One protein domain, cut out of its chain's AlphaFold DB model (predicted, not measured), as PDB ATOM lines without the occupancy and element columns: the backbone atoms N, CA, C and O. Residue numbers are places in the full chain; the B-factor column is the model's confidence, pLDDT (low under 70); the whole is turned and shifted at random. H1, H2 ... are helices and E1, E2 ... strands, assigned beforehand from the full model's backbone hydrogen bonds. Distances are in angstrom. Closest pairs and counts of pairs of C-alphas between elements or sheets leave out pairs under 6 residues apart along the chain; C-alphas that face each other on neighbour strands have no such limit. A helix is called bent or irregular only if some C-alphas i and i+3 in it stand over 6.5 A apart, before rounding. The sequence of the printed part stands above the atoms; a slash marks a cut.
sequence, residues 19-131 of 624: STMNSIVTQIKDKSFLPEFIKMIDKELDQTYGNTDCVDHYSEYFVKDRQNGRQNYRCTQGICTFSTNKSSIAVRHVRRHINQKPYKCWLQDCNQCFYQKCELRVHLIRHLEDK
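What this domain is: This is residues 19 to 131 of the 624 residues of the protein "Hypothetical protein" of Oppiella nova (UniProt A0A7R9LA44). Two small lobes, loosely joined, lie one beyond the other along an elongated model: at one end the hairpin of E1 and E2 has H4 packed on E2 and short H3 next to it, and at the other end H2 and H5 are set slantwise to each other, with H1 at the far end. Residues 50 to 55 and the first part of the long stretch 95 to 116 run between the lobes, and that stretch folds back on itself through a short pairing near H5. The printed part has 113 residues, with five named helices and two named strands in the order H1 H2 H3 E1 E2 H4 H5; the sheet, E1 - E2, is antiparallel and the class is mostly helix. The whole is loose, with a radius of gyration of the C-alphas of 17.7 A, and spans 54 by 28 by 22 A.

Where its parts are: Find C-alpha 19 at (194.404, 229.916, 298.483); from there H1 runs through residues 19 to 27, 12.4 A. H2, residues 34 to 49, is the longest helix at 22.2 A. H3, residues 56 to 61, covers 9.8 A and is irregular, with C-alphas 57 and 60 8.1 A apart. E1, residues 62 to 67, begins at C-alpha 62 (226.667, 244.253, 280.868) and covers 14.7 A; E2, residues 70 to 75, covers 16.1 A. H4, residues 87 to 94, covers 10.8 A. H5, residues 117 to 126, covers 14.7 A and ends at C-alpha 126 (195.011, 230.349, 278.816).

How they stand to each other: Begin at H1, which is near H2, with 6 pairs of C-alphas within 10 A. H2, with residues 41 to 45 alone, only just touches H5, with 3 pairs within 8 A; their closest C-alphas, Ile 41 and Arg 121, are 6.8 A apart, at a steep tilt of 44 degrees, opposite ways. H3 and H4 only just touch, also with 3 pairs; their closest C-alphas, Tyr 58 and Val 91, are 6.4 A apart, at a steep tilt of 53 degrees, the same way. In the hairpin E1 and E2, look for N 65 and O 72, 3.1 A, and N 72 and O 65, 2.8 A, within hydrogen-bond range. The closest C-alphas of E2 and H4, Tyr 73 and Ala 90, are 6.3 A apart. H4 and H5 are apart. Every O i to N i+4 pair is within range in H1, H2 and H4; H5 has 5 of 6, and H3 has 0 of 2 but 2 of 3 O i to N i+3 pairs.

The domain as a whole: The two C-alphas farthest apart, Lys 29 and Asn 68, are 55.3 A apart, and the printed part has no cut. The links E2 to H4 and H4 to H5 are long; in the latter, residues 103 to 104 pair antiparallel with 113 to 114. The mean pLDDT of the printed part is 71.9, and 44 residues are under 70: 19 to 45, 47 to 55, 68, 107 to 108 and 127 to 131.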
ATOM      1  N   SER A  19     195.821 229.819 298.110       47.75
ATOM      2  CA  SER A  19     194.404 229.916 298.483       47.75
ATOM      3  C   SER A  19     193.715 231.096 297.788       47.75
ATOM      4  O   SER A  19     192.671 230.913 297.157       47.75
ATOM      5  N   THR A  20     194.339 232.282 297.792       48.50
ATOM      6  CA  THR A  20     193.840 233.463 297.061       48.50
ATOM      7  C   THR A  20     193.679 233.160 295.571       48.50
ATOM      8  O   THR A  20     192.623 233.420 294.995       48.50
ATOM      9  N   MET A  21     194.683 232.535 294.951       50.31
ATOM     10  CA  MET A  21     194.676 232.307 293.501       50.31
ATOM     11  C   MET A  21     193.737 231.172 293.065       50.31
ATOM     12  O   MET A  21     193.111 231.275 292.009       50.31
ATOM     13  N   ASN A  22     193.552 230.135 293.888       51.25
ATOM     14  CA  ASN A  22     192.541 229.100 293.649       51.25
ATOM     15  C   ASN A  22     191.112 229.633 293.879       51.25
ATOM     16  O   ASN A  22     190.200 229.297 293.118       51.25
ATOM     17  N   SER A  23     190.910 230.518 294.865       51.38
ATOM     18  CA  SER A  23     189.641 231.238 295.061       51.38
ATOM     19  C   SER A  23     189.302 232.105 293.844       51.38
ATOM     20  O   SER A  23     188.206 231.995 293.294       51.38
ATOM     21  N   ILE A  24     190.281 232.866 293.340       51.16
ATOM     22  CA  ILE A  24     190.177 233.637 292.094       51.16
ATOM     23  C   ILE A  24     189.755 232.749 290.916       51.16
ATOM     24  O   ILE A  24     188.791 233.084 290.235       51.16
ATOM     25  N   VAL A  25     190.400 231.597 290.692       50.81
ATOM     26  CA  VAL A  25     190.012 230.680 289.599       50.81
ATOM     27  C   VAL A  25     188.588 230.142 289.776       50.81
ATOM     28  O   VAL A  25     187.842 230.032 288.803       50.81
ATOM     29  N   THR A  26     188.170 229.873 291.013       50.41
ATOM     30  CA  THR A  26     186.829 229.348 291.318       50.41
ATOM     31  C   THR A  26     185.715 230.363 291.015       50.41
ATOM     32  O   THR A  26     184.608 229.967 290.641       50.41
ATOM     33  N   GLN A  27     186.002 231.666 291.101       49.00
ATOM     34  CA  GLN A  27     185.045 232.748 290.825       49.00
ATOM     35  C   GLN A  27     184.805 233.009 289.318       49.00
ATOM     36  O   GLN A  27     183.811 233.633 288.954       49.00
ATOM     37  N   ILE A  28     185.644 232.486 288.411       50.50
ATOM     38  CA  ILE A  28     185.651 232.829 286.965       50.50
ATOM     39  C   ILE A  28     184.517 232.158 286.149       50.50
ATOM     40  O   ILE A  28     184.477 232.218 284.920       50.50
ATOM     41  N   LYS A  29     183.516 231.555 286.804       46.84
ATOM     42  CA  LYS A  29     182.315 231.055 286.104       46.84
ATOM     43  C   LYS A  29     181.408 232.176 285.574       46.84
ATOM     44  O   LYS A  29     180.624 231.910 284.660       46.84
ATOM     45  N   ASP A  30     181.538 233.406 286.078       46.81
ATOM     46  CA  ASP A  30     180.880 234.582 285.499       46.81
ATOM     47  C   ASP A  30     181.724 235.195 284.364       46.81
ATOM     48  O   ASP A  30     182.876 235.591 284.539       46.81
ATOM     49  N   LYS A  31     181.134 235.275 283.167       46.53
ATOM     50  CA  LYS A  31     181.816 235.640 281.912       46.53
ATOM     51  C   LYS A  31     181.864 237.155 281.652       46.53
ATOM     52  O   LYS A  31     182.148 237.573 280.528       46.53
ATOM     53  N   SER A  32     181.550 237.977 282.654       49.19
ATOM     54  CA  SER A  32     181.405 239.434 282.517       49.19
ATOM     55  C   SER A  32     182.673 240.255 282.813       49.19
ATOM     56  O   SER A  32     182.833 241.332 282.242       49.19
ATOM     57  N   PHE A  33     183.597 239.765 283.651       54.06
ATOM     58  CA  PHE A  33     184.577 240.614 284.366       54.06
ATOM     59  C   PHE A  33     186.046 240.526 283.891       54.06
ATOM     60  O   PHE A  33     187.011 240.639 284.653       54.06
ATOM     61  N   LEU A  34     186.235 240.306 282.592       51.19
ATOM     62  CA  LEU A  34     187.529 239.931 282.017       51.19
ATOM     63  C   LEU A  34     188.602 241.055 281.919       51.19
ATOM     64  O   LEU A  34     189.789 240.723 281.991       51.19
ATOM     65  N   PRO A  35     188.283 242.364 281.790       54.44
ATOM     66  CA  PRO A  35     189.287 243.436 281.886       54.44
ATOM     67  C   PRO A  35     189.812 243.646 283.316       54.44
ATOM     68  O   PRO A  35     190.999 243.905 283.508       54.44
ATOM     69  N   GLU A  36     188.946 243.498 284.315       56.09
ATOM     70  CA  GLU A  36     189.234 243.688 285.740       56.09
ATOM     71  C   GLU A  36     190.056 242.522 286.288       56.09
ATOM     72  O   GLU A  36     191.092 242.739 286.915       56.09
ATOM     73  N   PHE A  37     189.695 241.292 285.917       59.53
ATOM     74  CA  PHE A  37     190.521 240.108 286.146       59.53
ATOM     75  C   PHE A  37     191.967 240.286 285.637       59.53
ATOM     76  O   PHE A  37     192.937 239.881 286.280       59.53
ATOM     77  N   ILE A  38     192.138 240.954 284.492       60.69
ATOM     78  CA  ILE A  38     193.458 241.244 283.919       60.69
ATOM     79  C   ILE A  38     194.243 242.288 284.734       60.69
ATOM     80  O   ILE A  38     195.474 242.213 284.743       60.69
ATOM     81  N   LYS A  39     193.574 243.229 285.417       63.97
ATOM     82  CA  LYS A  39     194.207 244.159 286.375       63.97
ATOM     83  C   LYS A  39     194.631 243.424 287.649       63.97
ATOM     84  O   LYS A  39     195.727 243.659 288.143       63.97
ATOM     85  N   MET A  40     193.802 242.499 288.134       61.72
ATOM     86  CA  MET A  40     194.102 241.663 289.300       61.72
ATOM     87  C   MET A  40     195.335 240.778 289.060       61.72
ATOM     88  O   MET A  40     196.249 240.788 289.876       61.72
ATOM     89  N   ILE A  41     195.439 240.121 287.894       63.69
ATOM     90  CA  ILE A  41     196.678 239.429 287.494       63.69
ATOM     91  C   ILE A  41     197.883 240.381 287.480       63.69
ATOM     92  O   ILE A  41     198.966 239.978 287.897       63.69
ATOM     93  N   ASP A  42     197.743 241.618 286.990       66.88
ATOM     94  CA  ASP A  42     198.858 242.571 287.010       66.88
ATOM     95  C   ASP A  42     199.275 242.931 288.446       66.88
ATOM     96  O   ASP A  42     200.472 242.874 288.721       66.88
ATOM     97  N   LYS A  43     198.324 243.215 289.348       69.44
ATOM     98  CA  LYS A  43     198.563 243.526 290.773       69.44
ATOM     99  C   LYS A  43     199.303 242.391 291.486       69.44
ATOM    100  O   LYS A  43     200.385 242.620 292.017       69.44
ATOM    101  N   GLU A  44     198.794 241.164 291.395       65.44
ATOM    102  CA  GLU A  44     199.414 239.965 291.984       65.44
ATOM    103  C   GLU A  44     200.821 239.705 291.414       65.44
ATOM    104  O   GLU A  44     201.754 239.356 292.139       65.44
ATOM    105  N   LEU A  45     201.024 239.947 290.111       66.00
ATOM    106  CA  LEU A  45     202.341 239.841 289.475       66.00
ATOM    107  C   LEU A  45     203.316 240.958 289.890       66.00
ATOM    108  O   LEU A  45     204.520 240.739 289.806       66.00
ATOM    109  N   ASP A  46     202.846 242.154 290.263       71.94
ATOM    110  CA  ASP A  46     203.704 243.218 290.820       71.94
ATOM    111  C   ASP A  46     204.019 242.963 292.298       71.94
ATOM    112  O   ASP A  46     205.162 243.138 292.708       71.94
ATOM    113  N   GLN A  47     203.064 242.459 293.081       68.00
ATOM    114  CA  GLN A  47     203.300 242.056 294.472       68.00
ATOM    115  C   GLN A  47     204.280 240.875 294.567       68.00
ATOM    116  O   GLN A  47     205.221 240.918 295.354       68.00
ATOM    117  N   THR A  48     204.118 239.851 293.721       62.72
ATOM    118  CA  THR A  48     204.968 238.643 293.741       62.72
ATOM    119  C   THR A  48     206.353 238.872 293.119       62.72
ATOM    120  O   THR A  48     207.325 238.249 293.541       62.72
ATOM    121  N   TYR A  49     206.472 239.739 292.102       66.75
ATOM    122  CA  TYR A  49     207.694 239.847 291.286       66.75
ATOM    123  C   TYR A  49     208.214 241.275 291.049       66.75
ATOM    124  O   TYR A  49     209.141 241.448 290.250       66.75
ATOM    125  N   GLY A  50     207.676 242.301 291.713       59.78
ATOM    126  CA  GLY A  50     207.934 243.716 291.398       59.78
ATOM    127  C   GLY A  50     209.405 244.150 291.423       59.78
ATOM    128  O   GLY A  50     209.792 245.015 290.643       59.78
ATOM    129  N   ASN A  51     210.252 243.510 292.240       61.59
ATOM    130  CA  ASN A  51     211.686 243.823 292.335       61.59
ATOM    131  C   ASN A  51     212.596 242.913 291.469       61.59
ATOM    132  O   ASN A  51     213.819 243.023 291.503       61.59
ATOM    133  N   THR A  52     212.031 241.995 290.670       62.44
ATOM    134  CA  THR A  52     212.831 241.026 289.883       62.44
ATOM    135  C   THR A  52     213.642 241.656 288.746       62.44
ATOM    136  O   THR A  52     214.656 241.094 288.338       62.44
ATOM    137  N   ASP A  53     213.219 242.812 288.226       63.81
ATOM    138  CA  ASP A  53     213.863 243.532 287.112       63.81
ATOM    139  C   ASP A  53     215.022 244.461 287.551       63.81
ATOM    140  O   ASP A  53     215.516 245.250 286.740       63.81
ATOM    141  N   CYS A  54     215.479 244.366 288.809       67.94
ATOM    142  CA  CYS A  54     216.596 245.157 289.336       67.94
ATOM    143  C   CYS A  54     217.882 244.971 288.508       67.94
ATOM    144  O   CYS A  54     218.304 243.854 288.213       67.94
ATOM    145  N   VAL A  55     218.514 246.085 288.124       66.62
ATOM    146  CA  VAL A  55     219.629 246.115 287.160       66.62
ATOM    147  C   VAL A  55     220.915 245.548 287.755       66.62
ATOM    148  O   VAL A  55     221.691 244.902 287.050       66.62
ATOM    149  N   ASP A  56     221.141 245.788 289.042       72.81
ATOM    150  CA  ASP A  56     222.428 245.528 289.684       72.81
ATOM    151  C   ASP A  56     222.650 244.027 289.933       72.81
ATOM    152  O   ASP A  56     223.774 243.549 289.780       72.81
ATOM    153  N   HIS A  57     221.559 243.266 290.102       73.94
ATOM    154  CA  HIS A  57     221.522 241.793 290.078       73.94
ATOM    155  C   HIS A  57     222.021 241.162 288.763       73.94
ATOM    156  O   HIS A  57     222.312 239.971 288.733       73.94
ATOM    157  N   TYR A  58     222.111 241.933 287.674       78.19
ATOM    158  CA  TYR A  58     222.605 241.470 286.372       78.19
ATOM    159  C   TYR A  58     223.804 242.290 285.872       78.19
ATOM    160  O   TYR A  58     224.124 242.257 284.683       78.19
ATOM    161  N   SER A  59     224.455 243.055 286.752       79.69
ATOM    162  CA  SER A  59     225.517 243.999 286.382       79.69
ATOM    163  C   SER A  59     226.721 243.332 285.699       79.69
ATOM    164  O   SER A  59     227.231 243.884 284.727       79.69
ATOM    165  N   GLU A  60     227.105 242.120 286.109       83.81
ATOM    166  CA  GLU A  60     228.192 241.330 285.496       83.81
ATOM    167  C   GLU A  60     227.956 240.986 284.007       83.81
ATOM    168  O   GLU A  60     228.898 240.794 283.231       83.81
ATOM    169  N   TYR A  61     226.695 240.971 283.565       84.31
ATOM    170  CA  TYR A  61     226.325 240.628 282.192       84.31
ATOM    171  C   TYR A  61     226.319 241.828 281.225       84.31
ATOM    172  O   TYR A  61     226.033 241.644 280.032       84.31
ATOM    173  N   PHE A  62     226.627 243.046 281.701       86.81
ATOM    174  CA  PHE A  62     226.667 244.253 280.868       86.81
ATOM    175  C   PHE A  62     227.848 245.181 281.150       86.81
ATOM    176  O   PHE A  62     228.062 245.622 282.275       86.81
ATOM    177  N   VAL A  63     228.495 245.657 280.085       83.81
ATOM    178  CA  VAL A  63     229.313 246.875 280.165       83.81
ATOM    179  C   VAL A  63     228.412 248.098 279.987       83.81
ATOM    180  O   VAL A  63     227.686 248.225 278.995       83.81
ATOM    181  N   LYS A  64     228.483 249.019 280.952       86.38
ATOM    182  CA  LYS A  64     227.887 250.360 280.889       86.38
ATOM    183  C   LYS A  64     228.790 251.267 280.029       86.38
ATOM    184  O   LYS A  64     229.699 251.890 280.563       86.38
ATOM    185  N   ASP A  65     228.549 251.364 278.715       81.69
ATOM    186  CA  ASP A  65     229.302 252.264 277.810       81.69
ATOM    187  C   ASP A  65     228.564 253.577 277.495       81.69
ATOM    188  O   ASP A  65     227.336 253.637 277.553       81.69
ATOM    189  N   ARG A  66     229.304 254.652 277.187       78.94
ATOM    190  CA  ARG A  66     228.731 255.970 276.872       78.94
ATOM    191  C   ARG A  66     229.078 256.375 275.441       78.94
ATOM    192  O   ARG A  66     230.205 256.771 275.166       78.94
ATOM    193  N   GLN A  67     228.103 256.298 274.536       71.44
ATOM    194  CA  GLN A  67     228.259 256.662 273.122       71.44
ATOM    195  C   GLN A  67     227.356 257.848 272.783       71.44
ATOM    196  O   GLN A  67     226.177 257.863 273.142       71.44
ATOM    197  N   ASN A  68     227.902 258.850 272.090       67.44
ATOM    198  CA  ASN A  68     227.186 260.062 271.664       67.44
ATOM    199  C   ASN A  68     226.382 260.708 272.815       67.44
ATOM    200  O   ASN A  68     225.196 261.015 272.690       67.44
ATOM    201  N   GLY A  69     227.022 260.822 273.985       70.62
ATOM    202  CA  GLY A  69     226.455 261.353 275.231       70.62
ATOM    203  C   GLY A  69     225.522 260.405 276.002       70.62
ATOM    204  O   GLY A  69     225.358 260.588 277.212       70.62
ATOM    205  N   ARG A  70     224.956 259.381 275.349       73.06
ATOM    206  CA  ARG A  70     223.959 258.455 275.915       73.06
ATOM    207  C   ARG A  70     224.613 257.250 276.589       73.06
ATOM    208  O   ARG A  70     225.582 256.696 276.078       73.06
ATOM    209  N   GLN A  71     224.041 256.829 277.713       82.06
ATOM    210  CA  GLN A  71     224.402 255.588 278.397       82.06
ATOM    211  C   GLN A  71     223.762 254.388 277.687       82.06
ATOM    212  O   GLN A  71     222.544 254.356 277.504       82.06
ATOM    213  N   ASN A  72     224.570 253.388 277.345       85.81
ATOM    214  CA  ASN A  72     224.124 252.081 276.874       85.81
ATOM    215  C   ASN A  72     224.533 250.972 277.850       85.81
ATOM    216  O   ASN A  72     225.415 251.140 278.693       85.81
ATOM    217  N   TYR A  73     223.887 249.825 277.672       88.12
ATOM    218  CA  TYR A  73     224.150 248.547 278.314       88.12
ATOM    219  C   TYR A  73     224.469 247.554 277.194       88.12
ATOM    220  O   TYR A  73     223.573 247.156 276.443       88.12
ATOM    221  N   ARG A  74     225.747 247.198 277.048       86.31
ATOM    222  CA  ARG A  74     226.239 246.238 276.051       86.31
ATOM    223  C   ARG A  74     226.375 244.867 276.701       86.31
ATOM    224  O   ARG A  74     227.050 244.762 277.719       86.31
ATOM    225  N   CYS A  75     225.759 243.835 276.133       87.12
ATOM    226  CA  CYS A  75     225.862 242.474 276.657       87.12
ATOM    227  C   CYS A  75     227.308 241.949 276.579       87.12
ATOM    228  O   CYS A  75     227.999 242.188 275.591       87.12
ATOM    229  N   THR A  76     227.758 241.229 277.611       85.12
ATOM    230  CA  THR A  76     229.096 240.601 277.678       85.12
ATOM    231  C   THR A  76     229.106 239.127 277.255       85.12
ATOM    232  O   THR A  76     230.156 238.488 277.249       85.12
ATOM    233  N   GLN A  77     227.946 238.553 276.925       83.56
ATOM    234  CA  GLN A  77     227.773 237.103 276.817       83.56
ATOM    235  C   GLN A  77     228.207 236.539 275.460       83.56
ATOM    236  O   GLN A  77     227.409 236.388 274.531       83.56
ATOM    237  N   GLY A  78     229.489 236.178 275.371       80.12
ATOM    238  CA  GLY A  78     230.089 235.540 274.198       80.12
ATOM    239  C   GLY A  78     230.055 236.451 272.969       80.12
ATOM    240  O   GLY A  78     230.311 237.646 273.061       80.12
ATOM    241  N   ILE A  79     229.692 235.901 271.808       82.25
ATOM    242  CA  ILE A  79     229.601 236.648 270.537       82.25
ATOM    243  C   ILE A  79     228.362 237.568 270.428       82.25
ATOM    244  O   ILE A  79     227.964 237.945 269.325       82.25
ATOM    245  N   CYS A  80     227.696 237.904 271.539       85.00
ATOM    246  CA  CYS A  80     226.441 238.655 271.507       85.00
ATOM    247  C   CYS A  80     226.671 240.166 271.355       85.00
ATOM    248  O   CYS A  80     227.025 240.866 272.298       85.00
ATOM    249  N   THR A  81     226.387 240.699 270.167       85.31
ATOM    250  CA  THR A  81     226.527 242.127 269.826       85.31
ATOM    251  C   THR A  81     225.378 243.012 270.337       85.31
ATOM    252  O   THR A  81     225.202 244.142 269.880       85.31
ATOM    253  N   PHE A  82     224.560 242.521 271.274       86.69
ATOM    254  CA  PHE A  82     223.383 243.240 271.754       86.69
ATOM    255  C   PHE A  82     223.757 244.454 272.617       86.69
ATOM    256  O   PHE A  82     224.464 244.335 273.617       86.69
ATOM    257  N   SER A  83     223.213 245.619 272.264       85.25
ATOM    258  CA  SER A  83     223.335 246.856 273.037       85.25
ATOM    259  C   SER A  83     222.003 247.603 273.075       85.25
ATOM    260  O   SER A  83     221.216 247.554 272.125       85.25
ATOM    261  N   THR A  84     221.720 248.284 274.185       84.62
ATOM    262  CA  THR A  84     220.502 249.086 274.355       84.62
ATOM    263  C   THR A  84     220.709 250.221 275.355       84.62
ATOM    264  O   THR A  84     221.458 250.079 276.315       84.62
ATOM    265  N   ASN A  85     219.998 251.336 275.187       84.88
ATOM    266  CA  ASN A  85     219.998 252.460 276.129       84.88
ATOM    267  C   ASN A  85     218.960 252.320 277.265       84.88
ATOM    268  O   ASN A  85     218.627 253.308 277.919       84.88
ATOM    269  N   LYS A  86     218.395 251.121 277.477       84.19
ATOM    270  CA  LYS A  86     217.391 250.849 278.520       84.19
ATOM    271  C   LYS A  86     217.757 249.609 279.334       84.19
ATOM    272  O   LYS A  86     217.701 248.492 278.821       84.19
ATOM    273  N   SER A  87     218.044 249.806 280.617       81.75
ATOM    274  CA  SER A  87     218.454 248.755 281.557       81.75
ATOM    275  C   SER A  87     217.493 247.560 281.611       81.75
ATOM    276  O   SER A  87     217.928 246.424 281.466       81.75
ATOM    277  N   SER A  88     216.181 247.789 281.708       80.50
ATOM    278  CA  SER A  88     215.170 246.717 281.735       80.50
ATOM    279  C   SER A  88     215.084 245.914 280.426       80.50
ATOM    280  O   SER A  88     214.727 244.736 280.425       80.50
ATOM    281  N   ILE A  89     215.463 246.513 279.290       83.06
ATOM    282  CA  ILE A  89     215.597 245.787 278.020       83.06
ATOM    283  C   ILE A  89     216.863 244.920 278.037       83.06
ATOM    284  O   ILE A  89     216.819 243.798 277.532       83.06
ATOM    285  N   ALA A  90     217.944 245.415 278.645       83.19
ATOM    286  CA  ALA A  90     219.191 244.687 278.832       83.19
ATOM    287  C   ALA A  90     218.981 243.465 279.749       83.19
ATOM    288  O   ALA A  90     219.173 242.338 279.295       83.19
ATOM    289  N   VAL A  91     218.480 243.661 280.977       83.69
ATOM    290  CA  VAL A  91     218.169 242.602 281.966       83.69
ATOM    291  C   VAL A  91     217.381 241.450 281.330       83.69
ATOM    292  O   VAL A  91     217.811 240.294 281.342       83.69
ATOM    293  N   ARG A  92     216.268 241.770 280.660       82.25
ATOM    294  CA  ARG A  92     215.444 240.787 279.941       82.25
ATOM    295  C   ARG A  92     216.207 240.026 278.849       82.25
ATOM    296  O   ARG A  92     215.899 238.862 278.596       82.25
ATOM    297  N   HIS A  93     217.137 240.675 278.152       82.94
ATOM    298  CA  HIS A  93     217.942 240.021 277.124       82.94
ATOM    299  C   HIS A  93     218.869 238.963 277.749       82.94
ATOM    300  O   HIS A  93     218.897 237.829 277.269       82.94
ATOM    301  N   VAL A  94     219.540 239.287 278.859       82.56
ATOM    302  CA  VAL A  94     220.461 238.373 279.559       82.56
ATOM    303  C   VAL A  94     219.770 237.178 280.196       82.56
ATOM    304  O   VAL A  94     220.314 236.079 280.108       82.56
ATOM    305  N   ARG A  95     218.544 237.318 280.721       83.44
ATOM    306  CA  ARG A  95     217.757 236.163 281.205       83.44
ATOM    307  C   ARG A  95     217.643 235.027 280.177       83.44
ATOM    308  O   ARG A  95     217.516 233.868 280.559       83.44
ATOM    309  N   ARG A  96     217.736 235.332 278.874       83.00
ATOM    310  CA  ARG A  96     217.741 234.334 277.789       83.00
ATOM    311  C   ARG A  96     219.100 233.667 277.541       83.00
ATOM    312  O   ARG A  96     219.117 232.625 276.897       83.00
ATOM    313  N   HIS A  97     220.204 234.256 277.997       79.00
ATOM    314  CA  HIS A  97     221.533 233.636 277.977       79.00
ATOM    315  C   HIS A  97     221.691 232.677 279.164       79.00
ATOM    316  O   HIS A  97     222.003 231.508 278.964       79.00
ATOM    317  N   ILE A  98     221.365 233.131 280.378       78.56
ATOM    318  CA  ILE A  98     221.444 232.320 281.610       78.56
ATOM    319  C   ILE A  98     220.225 231.403 281.845       78.56
ATOM    320  O   ILE A  98     220.095 230.803 282.904       78.56
ATOM    321  N   ASN A  99     219.295 231.318 280.884       80.88
ATOM    322  CA  ASN A  99     218.030 230.558 280.952       80.88
ATOM    323  C   ASN A  99     217.124 230.829 282.181       80.88
ATOM    324  O   ASN A  99     216.163 230.092 282.415       80.88
ATOM    325  N   GLN A 100     217.366 231.905 282.934       80.81
ATOM    326  CA  GLN A 100     216.639 232.231 284.160       80.81
ATOM    327  C   GLN A 100     215.200 232.682 283.858       80.81
ATOM    328  O   GLN A 100     214.964 233.685 283.181       80.81
ATOM    329  N   LYS A 101     214.225 231.954 284.410       81.69
ATOM    330  CA  LYS A 101     212.783 232.167 284.215       81.69
ATOM    331  C   LYS A 101     212.092 232.499 285.549       81.69
ATOM    332  O   LYS A 101     211.440 231.620 286.111       81.69
ATOM    333  N   PRO A 102     212.241 233.724 286.090       76.94
ATOM    334  CA  PRO A 102     211.782 234.042 287.446       76.94
ATOM    335  C   PRO A 102     210.251 234.024 287.603       76.94
ATOM    336  O   PRO A 102     209.751 233.843 288.708       76.94
ATOM    337  N   TYR A 103     209.494 234.177 286.513       80.50
ATOM    338  CA  TYR A 103     208.031 234.211 286.547       80.50
ATOM    339  C   TYR A 103     207.464 232.788 286.427       80.50
ATOM    340  O   TYR A 103     207.314 232.272 285.316       80.50
ATOM    341  N   LYS A 104     207.152 232.152 287.559       79.00
ATOM    342  CA  LYS A 104     206.570 230.800 287.650       79.00
ATOM    343  C   LYS A 104     205.039 230.868 287.701       79.00
ATOM    344  O   LYS A 104     204.472 231.753 288.330       79.00
ATOM    345  N   CYS A 105     204.355 229.931 287.049       80.12
ATOM    346  CA  CYS A 105     202.921 229.748 287.251       80.12
ATOM    347  C   CYS A 105     202.666 229.128 288.634       80.12
ATOM    348  O   CYS A 105     203.260 228.112 288.986       80.12
ATOM    349  N   TRP A 106     201.794 229.762 289.414       70.81
ATOM    350  CA  TRP A 106     201.422 229.364 290.779       70.81
ATOM    351  C   TRP A 106     200.188 228.454 290.839       70.81
ATOM    352  O   TRP A 106     199.774 228.056 291.924       70.81
ATOM    353  N   LEU A 107     199.551 228.178 289.696       69.00
ATOM    354  CA  LEU A 107     198.395 227.291 289.647       69.00
ATOM    355  C   LEU A 107     198.842 225.848 289.865       69.00
ATOM    356  O   LEU A 107     199.849 225.408 289.301       69.00
ATOM    357  N   GLN A 108     198.065 225.126 290.669       59.34
ATOM    358  CA  GLN A 108     198.287 223.713 290.943       59.34
ATOM    359  C   GLN A 108     198.385 222.921 289.626       59.34
ATOM    360  O   GLN A 108     197.768 223.273 288.618       59.34
ATOM    361  N   ASP A 109     199.262 221.919 289.617       74.81
ATOM    362  CA  ASP A 109     199.620 221.087 288.460       74.81
ATOM    363  C   ASP A 109     200.283 221.817 287.265       74.81
ATOM    364  O   ASP A 109     200.637 221.181 286.268       74.81
ATOM    365  N   CYS A 110     200.554 223.133 287.344       78.44
ATOM    366  CA  CYS A 110     201.148 223.897 286.240       78.44
ATOM    367  C   CYS A 110     202.595 224.375 286.469       78.44
ATOM    368  O   CYS A 110     202.867 225.550 286.704       78.44
ATOM    369  N   ASN A 111     203.566 223.486 286.252       79.94
ATOM    370  CA  ASN A 111     205.005 223.778 286.376       79.94
ATOM    371  C   ASN A 111     205.613 224.564 285.184       79.94
ATOM    372  O   ASN A 111     206.645 224.180 284.635       79.94
ATOM    373  N   GLN A 112     204.974 225.646 284.727       81.19
ATOM    374  CA  GLN A 112     205.462 226.472 283.608       81.19
ATOM    375  C   GLN A 112     206.089 227.790 284.087       81.19
ATOM    376  O   GLN A 112     205.457 228.549 284.817       81.19
ATOM    377  N   CYS A 113     207.307 228.090 283.618       83.38
ATOM    378  CA  CYS A 113     208.058 229.301 283.976       83.38
ATOM    379  C   CYS A 113     208.458 230.125 282.738       83.38
ATOM    380  O   CYS A 113     208.731 229.572 281.667       83.38
ATOM    381  N   PHE A 114     208.542 231.448 282.901       83.44
ATOM    382  CA  PHE A 114     208.664 232.431 281.819       83.44
ATOM    383  C   PHE A 114     209.777 233.463 282.050       83.44
ATOM    384  O   PHE A 114     210.200 233.703 283.181       83.44
ATOM    385  N   TYR A 115     210.237 234.106 280.971       78.19
ATOM    386  CA  TYR A 115     211.306 235.118 280.999       78.19
ATOM    387  C   TYR A 115     210.784 236.535 281.281       78.19
ATOM    388  O   TYR A 115     211.563 237.426 281.628       78.19
ATOM    389  N   GLN A 116     209.476 236.763 281.104       77.56
ATOM    390  CA  GLN A 116     208.818 238.059 281.285       77.56
ATOM    391  C   GLN A 116     207.473 237.929 282.015       77.56
ATOM    392  O   GLN A 116     206.665 237.063 281.676       77.56
ATOM    393  N   LYS A 117     207.153 238.894 282.889       77.50
ATOM    394  CA  LYS A 117     205.820 239.064 283.505       77.50
ATOM    395  C   LYS A 117     204.674 238.969 282.484       77.50
ATOM    396  O   LYS A 117     203.654 238.326 282.725       77.50
ATOM    397  N   CYS A 118     204.848 239.577 281.308       75.19
ATOM    398  CA  CYS A 118     203.829 239.592 280.256       75.19
ATOM    399  C   CYS A 118     203.648 238.247 279.522       75.19
ATOM    400  O   CYS A 118     202.603 238.037 278.910       75.19
ATOM    401  N   GLU A 119     204.621 237.333 279.593       78.88
ATOM    402  CA  GLU A 119     204.486 235.960 279.088       78.88
ATOM    403  C   GLU A 119     203.663 235.118 280.071       78.88
ATOM    404  O   GLU A 119     202.685 234.495 279.656       78.88
ATOM    405  N   LEU A 120     203.982 235.191 281.373       81.19
ATOM    406  CA  LEU A 120     203.215 234.527 282.432       81.19
ATOM    407  C   LEU A 120     201.750 235.000 282.444       81.19
ATOM    408  O   LEU A 120     200.843 234.177 282.426       81.19
ATOM    409  N   ARG A 121     201.493 236.310 282.334       76.25
ATOM    410  CA  ARG A 121     200.138 236.878 282.177       76.25
ATOM    411  C   ARG A 121     199.337 236.252 281.026       76.25
ATOM    412  O   ARG A 121     198.163 235.939 281.193       76.25
ATOM    413  N   VAL A 122     199.953 236.060 279.856       76.75
ATOM    414  CA  VAL A 122     199.285 235.451 278.687       76.75
ATOM    415  C   VAL A 122     199.108 233.938 278.855       76.75
ATOM    416  O   VAL A 122     198.140 233.379 278.344       76.75
ATOM    417  N   HIS A 123     200.003 233.278 279.593       80.19
ATOM    418  CA  HIS A 123     199.845 231.883 279.994       80.19
ATOM    419  C   HIS A 123     198.696 231.691 280.999       80.19
ATOM    420  O   HIS A 123     197.895 230.782 280.816       80.19
ATOM    421  N   LEU A 124     198.563 232.567 281.997       73.44
ATOM    422  CA  LEU A 124     197.491 232.519 282.999       73.44
ATOM    423  C   LEU A 124     196.106 232.677 282.363       73.44
ATOM    424  O   LEU A 124     195.218 231.880 282.637       73.44
ATOM    425  N   ILE A 125     195.954 233.613 281.419       72.56
ATOM    426  CA  ILE A 125     194.721 233.778 280.624       72.56
ATOM    427  C   ILE A 125     194.334 232.482 279.879       72.56
ATOM    428  O   ILE A 125     193.154 232.237 279.647       72.56
ATOM    429  N   ARG A 126     195.294 231.616 279.517       72.19
ATOM    430  CA  ARG A 126     195.011 230.349 278.816       72.19
ATOM    431  C   ARG A 126     194.330 229.302 279.709       72.19
ATOM    432  O   ARG A 126     193.620 228.467 279.166       72.19
ATOM    433  N   HIS A 127     194.516 229.349 281.030       67.06
ATOM    434  CA  HIS A 127     193.883 228.414 281.981       67.06
ATOM    435  C   HIS A 127     192.379 228.658 282.184       67.06
ATOM    436  O   HIS A 127     191.722 227.888 282.870       67.06
ATOM    437  N   LEU A 128     191.838 229.724 281.593       62.53
ATOM    438  CA  LEU A 128     190.458 230.188 281.787       62.53
ATOM    439  C   LEU A 128     189.557 229.902 280.579       62.53
ATOM    440  O   LEU A 128     188.377 230.237 280.596       62.53
ATOM    441  N   GLU A 129     190.146 229.361 279.508       60.12
ATOM    442  CA  GLU A 129     189.574 229.088 278.179       60.12
ATOM    443  C   GLU A 129     189.010 230.298 277.391       60.12
ATOM    444  O   GLU A 129     189.117 230.316 276.157       60.12
ATOM    445  N   ASP A 130     188.490 231.339 278.055       61.31
ATOM    446  CA  ASP A 130     188.033 232.585 277.425       61.31
ATOM    447  C   ASP A 130     189.207 233.453 276.924       61.31
ATOM    448  O   ASP A 130     190.365 233.360 277.344       61.31
ATOM    449  N   LYS A 131     188.913 234.301 275.941       67.12
ATOM    450  CA  LYS A 131     189.876 235.065 275.153       67.12
ATOM    451  C   LYS A 131     189.474 236.546 275.187       67.12
ATOM    452  O   LYS A 131     188.613 236.954 274.408       67.12
TER     453      LYS A 131